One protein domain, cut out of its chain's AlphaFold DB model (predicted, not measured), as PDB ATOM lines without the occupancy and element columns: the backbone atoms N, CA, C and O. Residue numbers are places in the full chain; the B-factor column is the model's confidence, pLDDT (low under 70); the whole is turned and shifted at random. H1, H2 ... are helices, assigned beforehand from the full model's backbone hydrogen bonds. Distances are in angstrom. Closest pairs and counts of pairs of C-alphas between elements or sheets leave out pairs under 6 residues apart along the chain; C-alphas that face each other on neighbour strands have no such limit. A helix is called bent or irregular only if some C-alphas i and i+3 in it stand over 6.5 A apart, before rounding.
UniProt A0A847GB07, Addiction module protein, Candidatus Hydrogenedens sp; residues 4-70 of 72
ATOM      1  N   VAL A   4      55.196  43.766  50.607       92.38
ATOM      2  CA  VAL A   4      54.353  42.568  50.724       92.38
ATOM      3  C   VAL A   4      54.683  41.553  49.630       92.38
ATOM      4  O   VAL A   4      54.803  40.373  49.928       92.38
ATOM      5  N   LEU A   5      54.867  42.000  48.384       92.31
ATOM      6  CA  LEU A   5      55.211  41.103  47.275       92.31
ATOM      7  C   LEU A   5      56.581  40.456  47.503       92.31
ATOM      8  O   LEU A   5      56.704  39.252  47.308       92.31
ATOM      9  N   ASP A   6      57.547  41.218  48.023       94.62
ATOM     10  CA  ASP A   6      58.887  40.713  48.347       94.62
ATOM     11  C   ASP A   6      58.850  39.568  49.383       94.62
ATOM     12  O   ASP A   6      59.672  38.656  49.336       94.62
ATOM     13  N   GLU A   7      57.903  39.588  50.329       93.88
ATOM     14  CA  GLU A   7      57.712  38.495  51.295       93.88
ATOM     15  C   GLU A   7      56.954  37.310  50.684       93.88
ATOM     16  O   GLU A   7      57.299  36.160  50.943       93.88
ATOM     17  N   LEU A   8      55.957  37.574  49.833       94.62
ATOM     18  CA  LEU A   8      55.201  36.523  49.148       94.62
ATOM     19  C   LEU A   8      56.072  35.729  48.172       94.62
ATOM     20  O   LEU A   8      55.881  34.527  48.028       94.62
ATOM     21  N   GLU A   9      57.048  36.365  47.526       94.75
ATOM     22  CA  GLU A   9      57.982  35.697  46.611       94.75
ATOM     23  C   GLU A   9      58.932  34.712  47.306       94.75
ATOM     24  O   GLU A   9      59.474  33.829  46.640       94.75
ATOM     25  N   LYS A  10      59.099  34.806  48.634       96.44
ATOM     26  CA  LYS A  10      59.880  33.836  49.424       96.44
ATOM     27  C   LYS A  10      59.137  32.518  49.647       96.44
ATOM     28  O   LYS A  10      59.772  31.524  49.991       96.44
ATOM     29  N   LEU A  11      57.816  32.510  49.473       97.25
ATOM     30  CA  LEU A  11      56.990  31.315  49.593       97.25
ATOM     31  C   LEU A  11      57.165  30.409  48.369       97.25
ATOM     32  O   LEU A  11      57.353  30.865  47.232       97.25
ATOM     33  N   SER A  12      57.026  29.103  48.578       98.00
ATOM     34  CA  SER A  12      56.930  28.150  47.473       98.00
ATOM     35  C   SER A  12      55.724  28.464  46.579       98.00
ATOM     36  O   SER A  12      54.790  29.176  46.952       98.00
ATOM     37  N   VAL A  13      55.725  27.932  45.354       97.19
ATOM     38  CA  VAL A  13      54.584  28.097  44.437       97.19
ATOM     39  C   VAL A  13      53.298  27.556  45.067       97.19
ATOM     40  O   VAL A  13      52.277  28.232  45.012       97.19
ATOM     41  N   THR A  14      53.358  26.391  45.714       98.06
ATOM     42  CA  THR A  14      52.201  25.773  46.375       98.06
ATOM     43  C   THR A  14      51.637  26.656  47.487       98.06
ATOM     44  O   THR A  14      50.433  26.880  47.530       98.06
ATOM     45  N   GLU A  15      52.493  27.213  48.347       97.88
ATOM     46  CA  GLU A  15      52.059  28.116  49.425       97.88
ATOM     47  C   GLU A  15      51.436  29.404  48.881       97.88
ATOM     48  O   GLU A  15      50.433  29.874  49.411       97.88
ATOM     49  N   ARG A  16      51.982  29.961  47.791       97.31
ATOM     50  CA  ARG A  16      51.377  31.129  47.135       97.31
ATOM     51  C   ARG A  16      50.008  30.815  46.549       97.31
ATOM     52  O   ARG A  16      49.113  31.642  46.678       97.31
ATOM     53  N   VAL A  17      49.844  29.653  45.915       97.62
ATOM     54  CA  VAL A  17      48.545  29.222  45.377       97.62
ATOM     55  C   VAL A  17      47.531  29.066  46.509       97.62
ATOM     56  O   VAL A  17      46.467  29.669  46.428       97.62
ATOM     57  N   GLN A  18      47.895  28.376  47.595       97.69
ATOM     58  CA  GLN A  18      47.012  28.226  48.756       97.69
ATOM     59  C   GLN A  18      46.624  29.581  49.356       97.69
ATOM     60  O   GLN A  18      45.460  29.825  49.647       97.69
ATOM     61  N   LEU A  19      47.579  30.502  49.495       96.88
ATOM     62  CA  LEU A  19      47.291  31.828  50.031       96.88
ATOM     63  C   LEU A  19      46.349  32.631  49.123       96.88
ATOM     64  O   LEU A  19      45.494  33.363  49.617       96.88
ATOM     65  N   VAL A  20      46.501  32.514  47.800       96.50
ATOM     66  CA  VAL A  20      45.578  33.137  46.841       96.50
ATOM     67  C   VAL A  20      44.168  32.572  47.011       96.50
ATOM     68  O   VAL A  20      43.220  33.356  47.037       96.50
ATOM     69  N   GLU A  21      44.029  31.256  47.175       97.06
ATOM     70  CA  GLU A  21      42.741  30.603  47.444       97.06
ATOM     71  C   GLU A  21      42.130  31.088  48.767       97.06
ATOM     72  O   GLU A  21      40.994  31.560  48.781       97.06
ATOM     73  N   ASP A  22      42.903  31.098  49.856       96.88
ATOM     74  CA  ASP A  22      42.436  31.529  51.181       96.88
ATOM     75  C   ASP A  22      41.975  32.998  51.185       96.88
ATOM     76  O   ASP A  22      40.972  33.360  51.820       96.88
ATOM     77  N   LEU A  23      42.703  33.864  50.467       94.50
ATOM     78  CA  LEU A  23      42.337  35.268  50.280       94.50
ATOM     79  C   LEU A  23      41.071  35.409  49.434       94.50
ATOM     80  O   LEU A  23      40.212  36.231  49.762       94.50
ATOM     81  N   TRP A  24      40.930  34.608  48.380       94.56
ATOM     82  CA  TRP A  24      39.736  34.603  47.540       94.56
ATOM     83  C   TRP A  24      38.496  34.175  48.329       94.56
ATOM     84  O   TRP A  24      37.470  34.860  48.306       94.56
ATOM     85  N   ASP A  25      38.616  33.115  49.125       94.12
ATOM     86  CA  ASP A  25      37.561  32.652  50.021       94.12
ATOM     87  C   ASP A  25      37.202  33.702  51.081       94.12
ATOM     88  O   ASP A  25      36.038  33.854  51.452       94.12
ATOM     89  N   SER A  26      38.184  34.461  51.572       93.94
ATOM     90  CA  SER A  26      37.943  35.566  52.505       93.94
ATOM     91  C   SER A  26      37.069  36.658  51.887       93.94
ATOM     92  O   SER A  26      36.112  37.119  52.514       93.94
ATOM     93  N   ILE A  27      37.345  37.024  50.632       90.56
ATOM     94  CA  ILE A  27      36.532  37.992  49.885       90.56
ATOM     95  C   ILE A  27      35.118  37.440  49.687       90.56
ATOM     96  O   ILE A  27      34.152  38.149  49.964       90.56
ATOM     97  N   ALA A  28      34.980  36.174  49.288       89.75
ATOM     98  CA  ALA A  28      33.674  35.540  49.116       89.75
ATOM     99  C   ALA A  28      32.854  35.526  50.421       89.75
ATOM    100  O   ALA A  28      31.657  35.806  50.400       89.75
ATOM    101  N   ARG A  29      33.500  35.279  51.571       91.81
ATOM    102  CA  ARG A  29      32.864  35.319  52.902       91.81
ATOM    103  C   ARG A  29      32.477  36.720  53.367       91.81
ATOM    104  O   ARG A  29      31.627  36.844  54.244       91.81
ATOM    105  N   SER A  30      33.098  37.768  52.825       86.81
ATOM    106  CA  SER A  30      32.857  39.142  53.278       86.81
ATOM    107  C   SER A  30      31.439  39.643  52.983       86.81
ATOM    108  O   SER A  30      31.037  40.651  53.560       86.81
ATOM    109  N   ASN A  31      30.689  38.967  52.096       75.75
ATOM    110  CA  ASN A  31      29.401  39.431  51.566       75.75
ATOM    111  C   ASN A  31      29.452  40.899  51.107       75.75
ATOM    112  O   ASN A  31      28.451  41.611  51.173       75.75
ATOM    113  N   ALA A  32      30.626  41.371  50.672       81.44
ATOM    114  CA  ALA A  32      30.791  42.736  50.216       81.44
ATOM    115  C   ALA A  32      29.846  42.986  49.036       81.44
ATOM    116  O   ALA A  32      29.933  42.323  48.000       81.44
ATOM    117  N   GLU A  33      28.944  43.954  49.188       80.06
ATOM    118  CA  GLU A  33      28.117  44.413  48.082       80.06
ATOM    119  C   GLU A  33      29.008  45.156  47.088       80.06
ATOM    120  O   GLU A  33      29.399  46.304  47.298       80.06
ATOM    121  N   ILE A  34      29.356  44.478  45.996       84.44
ATOM    122  CA  ILE A  34      30.043  45.103  44.871       84.44
ATOM    123  C   ILE A  34      28.962  45.744  43.994       84.44
ATOM    124  O   ILE A  34      28.180  45.017  43.370       84.44
ATOM    125  N   PRO A  35      28.871  47.087  43.933       88.81
ATOM    126  CA  PRO A  35      27.825  47.742  43.168       88.81
ATOM    127  C   PRO A  35      27.999  47.429  41.681       88.81
ATOM    128  O   PRO A  35      29.019  47.749  41.071       88.81
ATOM    129  N   LEU A  36      26.973  46.823  41.086       91.38
ATOM    130  CA  LEU A  36      26.905  46.640  39.643       91.38
ATOM    131  C   LEU A  36      26.416  47.929  38.990       91.38
ATOM    132  O   LEU A  36      25.356  48.460  39.341       91.38
ATOM    133  N   SER A  37      27.173  48.402  38.008       95.94
ATOM    134  CA  SER A  37      26.740  49.490  37.132       95.94
ATOM    135  C   SER A  37      25.496  49.083  36.333       95.94
ATOM    136  O   SER A  37      25.247  47.897  36.106       95.94
ATOM    137  N   GLN A  38      24.706  50.063  35.891       97.00
ATOM    138  CA  GLN A  38      23.450  49.778  35.193       97.00
ATOM    139  C   GLN A  38      23.668  48.938  33.927       97.00
ATOM    140  O   GLN A  38      22.992  47.932  33.743       97.00
ATOM    141  N   TRP A  39      24.692  49.258  33.132       97.56
ATOM    142  CA  TRP A  39      24.988  48.521  31.901       97.56
ATOM    143  C   TRP A  39      25.334  47.042  32.149       97.56
ATOM    144  O   TRP A  39      25.035  46.196  31.310       97.56
ATOM    145  N   GLN A  40      25.935  46.703  33.297       97.50
ATOM    146  CA  GLN A  40      26.211  45.307  33.659       97.50
ATOM    147  C   GLN A  40      24.918  44.547  33.955       97.50
ATOM    148  O   GLN A  40      24.793  43.385  33.569       97.50
ATOM    149  N   LYS A  41      23.954  45.195  34.620       96.31
ATOM    150  CA  LYS A  41      22.631  44.613  34.886       96.31
ATOM    151  C   LYS A  41      21.866  44.405  33.582       96.31
ATOM    152  O   LYS A  41      21.393  43.301  33.335       96.31
ATOM    153  N   ASP A  42      21.860  45.417  32.716       97.94
ATOM    154  CA  ASP A  42      21.190  45.357  31.414       97.94
ATOM    155  C   ASP A  42      21.763  44.225  30.539       97.94
ATOM    156  O   ASP A  42      21.021  43.474  29.903       97.94
ATOM    157  N   GLU A  43      23.088  44.042  30.543       97.88
ATOM    158  CA  GLU A  43      23.735  42.946  29.815       97.88
ATOM    159  C   GLU A  43      23.389  41.567  30.401       97.88
ATOM    160  O   GLU A  43      23.191  40.609  29.647       97.88
ATOM    161  N   LEU A  44      23.279  41.445  31.728       95.81
ATOM    162  CA  LEU A  44      22.828  40.205  32.364       95.81
ATOM    163  C   LEU A  44      21.387  39.870  31.971       95.81
ATOM    164  O   LEU A  44      21.108  38.721  31.624       95.81
ATOM    165  N   ASP A  45      20.492  40.855  31.973       97.00
ATOM    166  CA  ASP A  45      19.094  40.665  31.585       97.00
ATOM    167  C   ASP A  45      18.976  40.274  30.107       97.00
ATOM    168  O   ASP A  45      18.275  39.314  29.771       97.00
ATOM    169  N   ARG A  46      19.754  40.919  29.227       96.69
ATOM    170  CA  ARG A  46      19.836  40.557  27.804       96.69
ATOM    171  C   ARG A  46      20.295  39.110  27.608       96.69
ATOM    172  O   ARG A  46      19.695  38.381  26.814       96.69
ATOM    173  N   ARG A  47      21.340  38.670  28.321       95.00
ATOM    174  CA  ARG A  47      21.858  37.289  28.231       95.00
ATOM    175  C   ARG A  47      20.864  36.264  28.762       95.00
ATOM    176  O   ARG A  47      20.689  35.223  28.135       95.00
ATOM    177  N   LYS A  48      20.184  36.567  29.871       94.38
ATOM    178  CA  LYS A  48      19.135  35.701  30.429       94.38
ATOM    179  C   LYS A  48      17.973  35.531  29.456       94.38
ATOM    180  O   LYS A  48      17.558  34.403  29.211       94.38
ATOM    181  N   ALA A  49      17.487  36.624  28.865       96.00
ATOM    182  CA  ALA A  49      16.412  36.572  27.876       96.00
ATOM    183  C   ALA A  49      16.817  35.775  26.627       96.00
ATOM    184  O   ALA A  49      16.041  34.956  26.137       96.00
ATOM    185  N   ASN A  50      18.047  35.969  26.138       94.31
ATOM    186  CA  ASN A  50      18.565  35.221  24.996       94.31
ATOM    187  C   ASN A  50      18.658  33.714  25.283       94.31
ATOM    188  O   ASN A  50      18.218  32.924  24.451       94.31
ATOM    189  N   HIS A  51      19.154  33.331  26.463       93.00
ATOM    190  CA  HIS A  51      19.231  31.930  26.873       93.00
ATOM    191  C   HIS A  51      17.846  31.297  27.056       93.00
ATOM    192  O   HIS A  51      17.629  30.175  26.618       93.00
ATOM    193  N   ALA A  52      16.880  32.023  27.629       93.94
ATOM    194  CA  ALA A  52      15.505  31.534  27.760       93.94
ATOM    195  C   ALA A  52      14.841  31.260  26.397       93.94
ATOM    196  O   ALA A  52      14.045  30.333  26.276       93.94
ATOM    197  N   GLN A  53      15.173  32.054  25.374       95.88
ATOM    198  CA  GLN A  53      14.694  31.852  24.003       95.88
ATOM    199  C   GLN A  53      15.477  30.767  23.252       95.88
ATOM    200  O   GLN A  53      14.926  30.139  22.354       95.88
ATOM    201  N   ASN A  54      16.745  30.546  23.613       93.56
ATOM    202  CA  ASN A  54      17.639  29.586  22.967       93.56
ATOM    203  C   ASN A  54      18.364  28.734  24.028       93.56
ATOM    204  O   ASN A  54      19.557  28.935  24.272       93.56
ATOM    205  N   PRO A  55      17.679  27.782  24.685       88.19
ATOM    206  CA  PRO A  55      18.286  26.997  25.762       88.19
ATOM    207  C   PRO A  55      19.523  26.218  25.307       88.19
ATOM    208  O   PRO A  55      20.482  26.106  26.063       88.19
ATOM    209  N   ASP A  56      19.537  25.770  24.050       90.00
ATOM    210  CA  ASP A  56      20.636  25.002  23.456       90.00
ATOM    211  C   ASP A  56      21.814  25.878  22.993       90.00
ATOM    212  O   ASP A  56      22.836  25.364  22.543       90.00
ATOM    213  N   SER A  57      21.723  27.212  23.107       86.00
ATOM    214  CA  SER A  57      22.806  28.132  22.724       86.00
ATOM    215  C   SER A  57      23.886  28.282  23.804       86.00
ATOM    216  O   SER A  57      24.541  29.323  23.901       86.00
ATOM    217  N   VAL A  58      24.056  27.268  24.648       88.88
ATOM    218  CA  VAL A  58      25.076  27.211  25.698       88.88
ATOM    219  C   VAL A  58      25.948  25.988  25.494       88.88
ATOM    220  O   VAL A  58      25.552  25.005  24.878       88.88
ATOM    221  N   ARG A  59      27.164  26.053  26.025       91.06
ATOM    222  CA  ARG A  59      28.077  24.917  26.051       91.06
ATOM    223  C   ARG A  59      28.198  24.424  27.474       91.06
ATOM    224  O   ARG A  59      28.294  25.240  28.395       91.06
ATOM    225  N   THR A  60      28.229  23.110  27.650       91.44
ATOM    226  CA  THR A  60      28.549  22.559  28.963       91.44
ATOM    227  C   THR A  60      30.008  22.850  29.296       91.44
ATOM    228  O   THR A  60      30.846  23.066  28.412       91.44
ATOM    229  N   TRP A  61      30.330  22.858  30.587       92.25
ATOM    230  CA  TRP A  61      31.718  22.992  31.014       92.25
ATOM    231  C   TRP A  61      32.590  21.861  30.459       92.25
ATOM    232  O   TRP A  61      33.708  22.118  30.018       92.25
ATOM    233  N   ASP A  62      32.057  20.639  30.401       94.38
ATOM    234  CA  ASP A  62      32.769  19.491  29.848       94.38
ATOM    235  C   ASP A  62      33.069  19.673  28.358       94.38
ATOM    236  O   ASP A  62      34.194  19.409  27.936       94.38
ATOM    237  N   ASP A  63      32.131  20.211  27.566       93.56
ATOM    238  CA  ASP A  63      32.383  20.520  26.153       93.56
ATOM    239  C   ASP A  63      33.539  21.508  25.997       93.56
ATOM    240  O   ASP A  63      34.421  21.315  25.159       93.56
ATOM    241  N   VAL A  64      33.533  22.587  26.786       94.38
ATOM    242  CA  VAL A  64      34.574  23.626  26.732       94.38
ATOM    243  C   VAL A  64      35.920  23.063  27.183       94.38
ATOM    244  O   VAL A  64      36.938  23.284  26.526       94.38
ATOM    245  N   LYS A  65      35.930  22.297  28.274       93.06
ATOM    246  CA  LYS A  65      37.134  21.665  28.816       93.06
ATOM    247  C   LYS A  65      37.732  20.667  27.827       93.06
ATOM    248  O   LYS A  65      38.942  20.672  27.617       93.06
ATOM    249  N   ASN A  66      36.896  19.853  27.186       95.06
ATOM    250  CA  ASN A  66      37.333  18.892  26.178       95.06
ATOM    251  C   ASN A  66      37.973  19.590  24.975       95.06
ATOM    252  O   ASN A  66      39.008  19.134  24.500       95.06
ATOM    253  N   ASP A  67      37.418  20.713  24.514       93.31
ATOM    254  CA  ASP A  67      38.034  21.510  23.447       93.31
ATOM    255  C   ASP A  67      39.395  22.086  23.857       93.31
ATOM    256  O   ASP A  67      40.336  22.036  23.069       93.31
ATOM    257  N   MET A  68      39.518  22.613  25.081       91.75
ATOM    258  CA  MET A  68      40.773  23.190  25.581       91.75
ATOM    259  C   MET A  68      41.897  22.159  25.725       91.75
ATOM    260  O   MET A  68      43.067  22.506  25.583       91.75
ATOM    261  N   LEU A  69      41.547  20.907  26.026       92.44
ATOM    262  CA  LEU A  69      42.500  19.820  26.251       92.44
ATOM    263  C   LEU A  69      42.816  19.013  24.981       92.44
ATOM    264  O   LEU A  69      43.669  18.126  25.033       92.44
ATOM    265  N   ARG A  70      42.163  19.297  23.844       90.06
ATOM    266  CA  ARG A  70      42.499  18.635  22.575       90.06
ATOM    267  C   ARG A  70      43.891  19.073  22.094       90.06
ATOM    268  O   ARG A  70      44.152  20.275  22.012       90.06
TER     269      ARG A  70
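Overview. This is residues 4 to 70 of the 72 residues of the protein "Addiction module protein" of Candidatus Hydrogenedens sp (UniProt A0A847GB07). The printed part is an open, flat horseshoe of helices with an empty middle: H1 and the long H2 make one arm, residues 30 to 37 bridge across to H3 as the other arm, and residues 54 to 60 with H4 turn back inward at the open end. It is loosely formed: no helix touches another, and H1 and H2, joined by a tight link, are close but not clearly touching. The printed part has 67 residues, with four named helices in the order H1, H2, H3, H4 and no named strand, and the class is all helix. The whole is extended, with a radius of gyration of the C-alphas of 18.9 A, and the C-alphas span 51 by 38 by 18 A along their three main axes.

Along the chain. H1, residues 4 to 8, begins at C-alpha 4, at (54.353, 42.568, 50.724), and has five residues. H2, residues 13 to 29, is the longest helix by residues, with 17, and measures 24.4 A from first to last C-alpha. It ends at C-alpha 29, at (32.864, 35.319, 52.902). H3, residues 38 to 53, measures 22.9 A from C-alpha 38 to C-alpha 53. H4, residues 61 to 69, measures 12.2 A and ends at C-alpha 69, at (42.500, 19.820, 26.251). No helix is bent or irregular.

Arrangement. H1 and H2 are close but not clearly touching, with 1 pair of C-alphas within 8 A. Their closest C-alphas are those of Leu 8 and Arg 16, 6.9 A apart, and their centres are 14.8 A apart. H2 and H3 are apart, though they follow each other in the chain, and so are H3 and H4. H1 is apart from H3 and from H4, and H2 is apart from H4. Residues 20 to 70 stand free, of which 20 to 29 belong to H2, 38 to 53 to H3 and 61 to 69 to H4: none of their C-alphas has another, 8 or more residues away along the chain, within 10 A. In H1, H2, H3 and H4 every O i to N i+4 pair is within hydrogen-bond range.

Size, cuts and confidence. The two C-alphas farthest apart are those of Lys 10 and Gln 53, at 51.9 A, and the first and last printed C-alphas, of Val 4 and Arg 70, are 38.8 A apart. The outline is flat. The printed part has no cut. The link from H1 to H2, of 4 residues, is tight; those from H2 to H3, of 8 residues, and from H3 to H4, of 7, are short, and no link is long. The mean pLDDT of the printed part is 93.4, and no printed residue is under 70.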